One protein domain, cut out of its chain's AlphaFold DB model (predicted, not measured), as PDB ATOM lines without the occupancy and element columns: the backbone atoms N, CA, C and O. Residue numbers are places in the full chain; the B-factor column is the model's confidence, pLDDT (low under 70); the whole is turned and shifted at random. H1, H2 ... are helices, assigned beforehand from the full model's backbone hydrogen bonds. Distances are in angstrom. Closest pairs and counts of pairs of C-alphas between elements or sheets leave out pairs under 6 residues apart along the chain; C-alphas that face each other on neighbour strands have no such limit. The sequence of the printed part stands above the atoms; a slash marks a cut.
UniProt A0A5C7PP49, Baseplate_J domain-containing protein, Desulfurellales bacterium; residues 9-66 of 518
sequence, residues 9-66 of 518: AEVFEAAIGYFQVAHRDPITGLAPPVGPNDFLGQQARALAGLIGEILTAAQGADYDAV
ATOM      1  N   ALA A   9      14.965  17.701 -16.711       93.62
ATOM      2  CA  ALA A   9      14.385  18.850 -17.400       93.62
ATOM      3  C   ALA A   9      13.210  19.462 -16.620       93.62
ATOM      4  O   ALA A   9      13.157  20.675 -16.440       93.62
ATOM      5  N   GLU A  10      12.295  18.642 -16.100       93.56
ATOM      6  CA  GLU A  10      11.178  19.124 -15.276       93.56
ATOM      7  C   GLU A  10      11.667  19.742 -13.960       93.56
ATOM      8  O   GLU A  10      11.139  20.762 -13.514       93.56
ATOM      9  N   VAL A  11      12.711  19.168 -13.357       94.25
ATOM     10  CA  VAL A  11      13.360  19.736 -12.168       94.25
ATOM     11  C   VAL A  11      14.038  21.066 -12.494       94.25
ATOM     12  O   VAL A  11      13.954  22.006 -11.703       94.25
ATOM     13  N   PHE A  12      14.686  21.175 -13.652       94.94
ATOM     14  CA  PHE A  12      15.318  22.408 -14.111       94.94
ATOM     15  C   PHE A  12      14.299  23.532 -14.311       94.94
ATOM     16  O   PHE A  12      14.502  24.632 -13.793       94.94
ATOM     17  N   GLU A  13      13.177  23.249 -14.972       94.62
ATOM     18  CA  GLU A  13      12.087  24.216 -15.145       94.62
ATOM     19  C   GLU A  13      11.499  24.652 -13.793       94.62
ATOM     20  O   GLU A  13      11.282  25.844 -13.549       94.62
ATOM     21  N   ALA A  14      11.320  23.712 -12.858       94.12
ATOM     22  CA  ALA A  14      10.873  24.028 -11.504       94.12
ATOM     23  C   ALA A  14      11.888  24.900 -10.736       94.12
ATOM     24  O   ALA A  14      11.497  25.850 -10.052       94.12
ATOM     25  N   ALA A  15      13.188  24.616 -10.866       93.75
ATOM     26  CA  ALA A  15      14.261  25.384 -10.236       93.75
ATOM     27  C   ALA A  15      14.341  26.813 -10.791       93.75
ATOM     28  O   ALA A  15      14.447  27.766 -10.015       93.75
ATOM     29  N   ILE A  16      14.226  26.982 -12.114       94.50
ATOM     30  CA  ILE A  16      14.130  28.303 -12.746       94.50
ATOM     31  C   ILE A  16      12.931  29.074 -12.193       94.50
ATOM     32  O   ILE A  16      13.094  30.213 -11.746       94.50
ATOM     33  N   GLY A  17      11.746  28.455 -12.185       92.75
ATOM     34  CA  GLY A  17      10.528  29.086 -11.681       92.75
ATOM     35  C   GLY A  17      10.671  29.542 -10.226       92.75
ATOM     36  O   GLY A  17      10.294  30.665  -9.885       92.75
ATOM     37  N   TYR A  18      11.291  28.716  -9.378       93.75
ATOM     38  CA  TYR A  18      11.584  29.075  -7.992       93.75
ATOM     39  C   TYR A  18      12.544  30.266  -7.891       93.75
ATOM     40  O   TYR A  18      12.227  31.245  -7.214       93.75
ATOM     41  N   PHE A  19      13.692  30.233  -8.578       93.56
ATOM     42  CA  PHE A  19      14.689  31.302  -8.476       93.56
ATOM     43  C   PHE A  19      14.184  32.642  -9.017       93.56
ATOM     44  O   PHE A  19      14.487  33.682  -8.433       93.56
ATOM     45  N   GLN A  20      13.360  32.637 -10.066       91.62
ATOM     46  CA  GLN A  20      12.738  33.859 -10.584       91.62
ATOM     47  C   GLN A  20      11.788  34.527  -9.581       91.62
ATOM     48  O   GLN A  20      11.645  35.752  -9.587       91.62
ATOM     49  N   VAL A  21      11.122  33.739  -8.733       91.75
ATOM     50  CA  VAL A  21      10.231  34.246  -7.682       91.75
ATOM     51  C   VAL A  21      11.028  34.644  -6.440       91.75
ATOM     52  O   VAL A  21      10.821  35.732  -5.909       91.75
ATOM     53  N   ALA A  22      11.958  33.794  -5.999       91.50
ATOM     54  CA  ALA A  22      12.734  33.984  -4.775       91.50
ATOM     55  C   ALA A  22      13.702  35.174  -4.848       91.50
ATOM     56  O   ALA A  22      13.930  35.844  -3.845       91.50
ATOM     57  N   HIS A  23      14.248  35.454  -6.034       90.31
ATOM     58  CA  HIS A  23      15.197  36.546  -6.269       90.31
ATOM     59  C   HIS A  23      14.578  37.717  -7.042       90.31
ATOM     60  O   HIS A  23      15.295  38.506  -7.658       90.31
ATOM     61  N   ARG A  24      13.244  37.837  -7.028       91.50
ATOM     62  CA  ARG A  24      12.543  38.984  -7.607       91.50
ATOM     63  C   ARG A  24      12.928  40.263  -6.864       91.50
ATOM     64  O   ARG A  24      12.938  40.290  -5.636       91.50
ATOM     65  N   ASP A  25      13.209  41.328  -7.609       87.75
ATOM     66  CA  ASP A  25      13.539  42.627  -7.022       87.75
ATOM     67  C   ASP A  25      12.331  43.168  -6.225       87.75
ATOM     68  O   ASP A  25      11.250  43.338  -6.799       87.75
ATOM     69  N   PRO A  26      12.477  43.447  -4.916       85.19
ATOM     70  CA  PRO A  26      11.370  43.883  -4.069       85.19
ATOM     71  C   PRO A  26      10.861  45.296  -4.393       85.19
ATOM     72  O   PRO A  26       9.759  45.645  -3.975       85.19
ATOM     73  N   ILE A  27      11.639  46.114  -5.111       84.12
ATOM     74  CA  ILE A  27      11.281  47.492  -5.471       84.12
ATOM     75  C   ILE A  27      10.683  47.539  -6.878       84.12
ATOM     76  O   ILE A  27       9.645  48.169  -7.083       84.12
ATOM     77  N   THR A  28      11.321  46.885  -7.854       85.94
ATOM     78  CA  THR A  28      10.886  46.943  -9.265       85.94
ATOM     79  C   THR A  28       9.938  45.815  -9.667       85.94
ATOM     80  O   THR A  28       9.239  45.931 -10.673       85.94
ATOM     81  N   GLY A  29       9.896  44.716  -8.908       85.75
ATOM     82  CA  GLY A  29       9.090  43.534  -9.216       85.75
ATOM     83  C   GLY A  29       9.603  42.699 -10.395       85.75
ATOM     84  O   GLY A  29       8.953  41.717 -10.762       85.75
ATOM     85  N   LEU A  30      10.746  43.055 -10.992       86.94
ATOM     86  CA  LEU A  30      11.326  42.333 -12.122       86.94
ATOM     87  C   LEU A  30      11.970  41.017 -11.667       86.94
ATOM     88  O   LEU A  30      12.637  40.950 -10.632       86.94
ATOM     89  N   ALA A  31      11.761  39.962 -12.458       87.88
ATOM     90  CA  ALA A  31      12.431  38.683 -12.262       87.88
ATOM     91  C   ALA A  31      13.881  38.760 -12.778       87.88
ATOM     92  O   ALA A  31      14.126  39.392 -13.811       87.88
ATOM     93  N   PRO A  32      14.842  38.121 -12.094       88.38
ATOM     94  CA  PRO A  32      16.230  38.096 -12.532       88.38
ATOM     95  C   PRO A  32      16.410  37.248 -13.806       88.38
ATOM     96  O   PRO A  32      15.620  36.334 -14.062       88.38
ATOM     97  N   PRO A  33      17.460  37.519 -14.602       88.31
ATOM     98  CA  PRO A  33      17.784  36.714 -15.772       88.31
ATOM     99  C   PRO A  33      18.283  35.319 -15.356       88.31
ATOM    100  O   PRO A  33      19.006  35.156 -14.370       88.31
ATOM    101  N   VAL A  34      17.863  34.302 -16.107       88.31
ATOM    102  CA  VAL A  34      18.090  32.866 -15.834       88.31
ATOM    103  C   VAL A  34      18.567  32.122 -17.085       88.31
ATOM    104  O   VAL A  34      18.354  30.923 -17.242       88.31
ATOM    105  N   GLY A  35      19.181  32.843 -18.021       86.69
ATOM    106  CA  GLY A  35      19.721  32.278 -19.242       86.69
ATOM    107  C   GLY A  35      20.896  31.322 -18.990       86.69
ATOM    108  O   GLY A  35      21.414  31.217 -17.878       86.69
ATOM    109  N   PRO A  36      21.378  30.628 -20.037       87.44
ATOM    110  CA  PRO A  36      22.388  29.575 -19.901       87.44
ATOM    111  C   PRO A  36      23.719  30.011 -19.274       87.44
ATOM    112  O   PRO A  36      24.413  29.170 -18.701       87.44
ATOM    113  N   ASN A  37      24.059  31.300 -19.397       89.88
ATOM    114  CA  ASN A  37      25.291  31.906 -18.887       89.88
ATOM    115  C   ASN A  37      25.071  32.748 -17.621       89.88
ATOM    116  O   ASN A  37      26.039  33.250 -17.055       89.88
ATOM    117  N   ASP A  38      23.822  32.915 -17.185       91.12
ATOM    118  CA  ASP A  38      23.504  33.695 -15.996       91.12
ATOM    119  C   ASP A  38      23.740  32.855 -14.740       91.12
ATOM    120  O   ASP A  38      23.500  31.646 -14.731       91.12
ATOM    121  N   PHE A  39      24.177  33.494 -13.651       91.25
ATOM    122  CA  PHE A  39      24.508  32.806 -12.398       91.25
ATOM    123  C   PHE A  39      23.350  31.941 -11.874       91.25
ATOM    124  O   PHE A  39      23.554  30.771 -11.560       91.25
ATOM    125  N   LEU A  40      22.124  32.480 -11.844       90.88
ATOM    126  CA  LEU A  40      20.942  31.735 -11.390       90.88
ATOM    127  C   LEU A  40      20.544  30.616 -12.363       90.88
ATOM    128  O   LEU A  40      20.060  29.577 -11.924       90.88
ATOM    129  N   GLY A  41      20.794  30.783 -13.666       91.12
ATOM    130  CA  GLY A  41      20.583  29.725 -14.659       91.12
ATOM    131  C   GLY A  41      21.582  28.573 -14.503       91.12
ATOM    132  O   GLY A  41      21.207  27.401 -14.563       91.12
ATOM    133  N   GLN A  42      22.852  28.881 -14.221       93.44
ATOM    134  CA  GLN A  42      23.870  27.876 -13.898       93.44
ATOM    135  C   GLN A  42      23.583  27.185 -12.560       93.44
ATOM    136  O   GLN A  42      23.720  25.967 -12.463       93.44
ATOM    137  N   GLN A  43      23.125  27.935 -11.553       93.25
ATOM    138  CA  GLN A  43      22.715  27.385 -10.263       93.25
ATOM    139  C   GLN A  43      21.500  26.454 -10.398       93.25
ATOM    140  O   GLN A  43      21.505  25.374  -9.813       93.25
ATOM    141  N   ALA A  44      20.501  26.820 -11.211       93.38
ATOM    142  CA  ALA A  44      19.364  25.958 -11.538       93.38
ATOM    143  C   ALA A  44      19.800  24.659 -12.213       93.38
ATOM    144  O   ALA A  44      19.324  23.594 -11.835       93.38
ATOM    145  N   ARG A  45      20.746  24.723 -13.155       94.00
ATOM    146  CA  ARG A  45      21.272  23.528 -13.830       94.00
ATOM    147  C   ARG A  45      22.063  22.631 -12.880       94.00
ATOM    148  O   ARG A  45      21.887  21.422 -12.915       94.00
ATOM    149  N   ALA A  46      22.893  23.206 -12.010       94.25
ATOM    150  CA  ALA A  46      23.629  22.439 -11.005       94.25
ATOM    151  C   ALA A  46      22.684  21.754 -10.001       94.25
ATOM    152  O   ALA A  46      22.884  20.590  -9.661       94.25
ATOM    153  N   LEU A  47      21.634  22.457  -9.560       93.75
ATOM    154  CA  LEU A  47      20.603  21.891  -8.691       93.75
ATOM    155  C   LEU A  47      19.819  20.778  -9.397       93.75
ATOM    156  O   LEU A  47      19.599  19.727  -8.802       93.75
ATOM    157  N   ALA A  48      19.425  21.000 -10.653       95.31
ATOM    158  CA  ALA A  48      18.718  20.011 -11.455       95.31
ATOM    159  C   ALA A  48      19.562  18.759 -11.689       95.31
ATOM    160  O   ALA A  48      19.039  17.671 -11.499       95.31
ATOM    161  N   GLY A  49      20.858  18.899 -11.983       94.56
ATOM    162  CA  GLY A  49      21.773  17.763 -12.111       94.56
ATOM    163  C   GLY A  49      21.868  16.949 -10.819       94.56
ATOM    164  O   GLY A  49      21.664  15.741 -10.839       94.56
ATOM    165  N   LEU A  50      22.075  17.606  -9.670       95.25
ATOM    166  CA  LEU A  50      22.141  16.919  -8.371       95.25
ATOM    167  C   LEU A  50      20.827  16.207  -8.016       95.25
ATOM    168  O   LEU A  50      20.831  15.051  -7.600       95.25
ATOM    169  N   ILE A  51      19.691  16.901  -8.143       95.06
ATOM    170  CA  ILE A  51      18.379  16.305  -7.863       95.06
ATOM    171  C   ILE A  51      18.083  15.196  -8.877       95.06
ATOM    172  O   ILE A  51      17.573  14.153  -8.485       95.06
ATOM    173  N   GLY A  52      18.431  15.393 -10.146       93.50
ATOM    174  CA  GLY A  52      18.307  14.405 -11.212       93.50
ATOM    175  C   GLY A  52      19.040  13.115 -10.863       93.50
ATOM    176  O   GLY A  52      18.419  12.058 -10.876       93.50
ATOM    177  N   GLU A  53      20.300  13.198 -10.429       92.94
ATOM    178  CA  GLU A  53      21.069  12.036  -9.962       92.94
ATOM    179  C   GLU A  53      20.380  11.312  -8.792       92.94
ATOM    180  O   GLU A  53      20.254  10.085  -8.806       92.94
ATOM    181  N   ILE A  54      19.878  12.056  -7.798       94.62
ATOM    182  CA  ILE A  54      19.156  11.483  -6.650       94.62
ATOM    183  C   ILE A  54      17.866  10.786  -7.102       94.62
ATOM    184  O   ILE A  54      17.563   9.684  -6.642       94.62
ATOM    185  N   LEU A  55      17.100  11.407  -8.001       93.81
ATOM    186  CA  LEU A  55      15.843  10.858  -8.509       93.81
ATOM    187  C   LEU A  55      16.072   9.645  -9.410       93.81
ATOM    188  O   LEU A  55      15.307   8.689  -9.329       93.81
ATOM    189  N   THR A  56      17.136   9.629 -10.214       90.44
ATOM    190  CA  THR A  56      17.535   8.448 -10.987       90.44
ATOM    191  C   THR A  56      17.928   7.297 -10.063       90.44
ATOM    192  O   THR A  56      17.506   6.164 -10.293       90.44
ATOM    193  N   ALA A  57      18.662   7.563  -8.979       90.25
ATOM    194  CA  ALA A  57      18.964   6.543  -7.976       90.25
ATOM    195  C   ALA A  57      17.689   6.020  -7.284       90.25
ATOM    196  O   ALA A  57      17.533   4.810  -7.106       90.25
ATOM    197  N   ALA A  58      16.749   6.909  -6.945       92.19
ATOM    198  CA  ALA A  58      15.452   6.532  -6.384       92.19
ATOM    199  C   ALA A  58      14.613   5.695  -7.366       92.19
ATOM    200  O   ALA A  58      14.004   4.707  -6.964       92.19
ATOM    201  N   GLN A  59      14.628   6.042  -8.654       90.81
ATOM    202  CA  GLN A  59      13.966   5.280  -9.708       90.81
ATOM    203  C   GLN A  59      14.581   3.887  -9.878       90.81
ATOM    204  O   GLN A  59      13.842   2.917 -10.018       90.81
ATOM    205  N   GLY A  60      15.911   3.763  -9.819       89.88
ATOM    206  CA  GLY A  60      16.583   2.462  -9.825       89.88
ATOM    207  C   GLY A  60      16.156   1.586  -8.645       89.88
ATOM    208  O   GLY A  60      15.830   0.417  -8.831       89.88
ATOM    209  N   ALA A  61      16.063   2.167  -7.445       91.19
ATOM    210  CA  ALA A  61      15.567   1.462  -6.265       91.19
ATOM    211  C   ALA A  61      14.087   1.045  -6.393       91.19
ATOM    212  O   ALA A  61      13.733  -0.053  -5.970       91.19
ATOM    213  N   ASP A  62      13.231   1.882  -6.991       91.69
ATOM    214  CA  ASP A  62      11.828   1.540  -7.280       91.69
ATOM    215  C   ASP A  62      11.719   0.398  -8.298       91.69
ATOM    216  O   ASP A  62      10.941  -0.537  -8.105       91.69
ATOM    217  N   TYR A  63      12.540   0.421  -9.352       91.00
ATOM    218  CA  TYR A  63      12.604  -0.668 -10.324       91.00
ATOM    219  C   TYR A  63      13.066  -1.979  -9.698       91.00
ATOM    220  O   TYR A  63      12.515  -3.020 -10.039       91.00
ATOM    221  N   ASP A  64      13.997  -1.935  -8.749       93.50
ATOM    222  CA  ASP A  64      14.510  -3.112  -8.046       93.50
ATOM    223  C   ASP A  64      13.579  -3.626  -6.929       93.50
ATOM    224  O   ASP A  64      13.733  -4.760  -6.463       93.50
ATOM    225  N   ALA A  65      12.576  -2.837  -6.528       90.81
ATOM    226  CA  ALA A  65      11.715  -3.136  -5.386       90.81
ATOM    227  C   ALA A  65      10.795  -4.345  -5.590       90.81
ATOM    228  O   ALA A  65      10.480  -5.031  -4.623       90.81
ATOM    229  N   VAL A  66      10.329  -4.608  -6.814       89.44
ATOM    230  CA  VAL A  66       9.494  -5.781  -7.118       89.44
ATOM    231  C   VAL A  66       9.950  -6.388  -8.443       89.44
ATOM    232  O   VAL A  66      10.016  -5.668  -9.442       89.44
TER     233      VAL A  66
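What this domain is: This is residues 9 to 66 of the 518 residues of the protein "Baseplate_J domain-containing protein" of Desulfurellales bacterium (UniProt A0A5C7PP49). The model is a lopsided helical hairpin: the short helix H1 packs at a slant on part of the much longer H2, and a wide loop of residues 23 to 38 joins them. At the end away from this loop, residues 56 to 66 stick out alone, adding to the length. The printed part has 58 residues with two named helices, H1 then H2, and no named strand; it is all helix. It is loose, with a radius of gyration of the C-alphas of 14.9 A, and spans 53 by 20 by 12 A.

How they stand to each other: H1, residues 9 to 22, and H2, residues 39 to 65, touch, and H2 touches H1 with residues 40 to 52 alone. Their closest C-alphas, those of Phe 12 and Ala 48, are 4.9 A apart. They form a helical hairpin, running opposite ways at a steep tilt of 43 degrees. In H1 and H2, every O i to N i+4 pair is within hydrogen-bond range.

Where its parts are: H1 begins at C-alpha 9 (14.385, 18.850, -17.400) and is 19.8 A long from first to last C-alpha. H2 is 38.8 A long and ends at C-alpha 65 (11.715, -3.136, -5.386).

The domain as a whole: The C-alphas farthest apart, those of Ile 27 and Val 66, are 53.3 A apart. The link H1 to H2 is long, with 16 residues. The printed part has no cut, and no printed residue is under 70 in pLDDT.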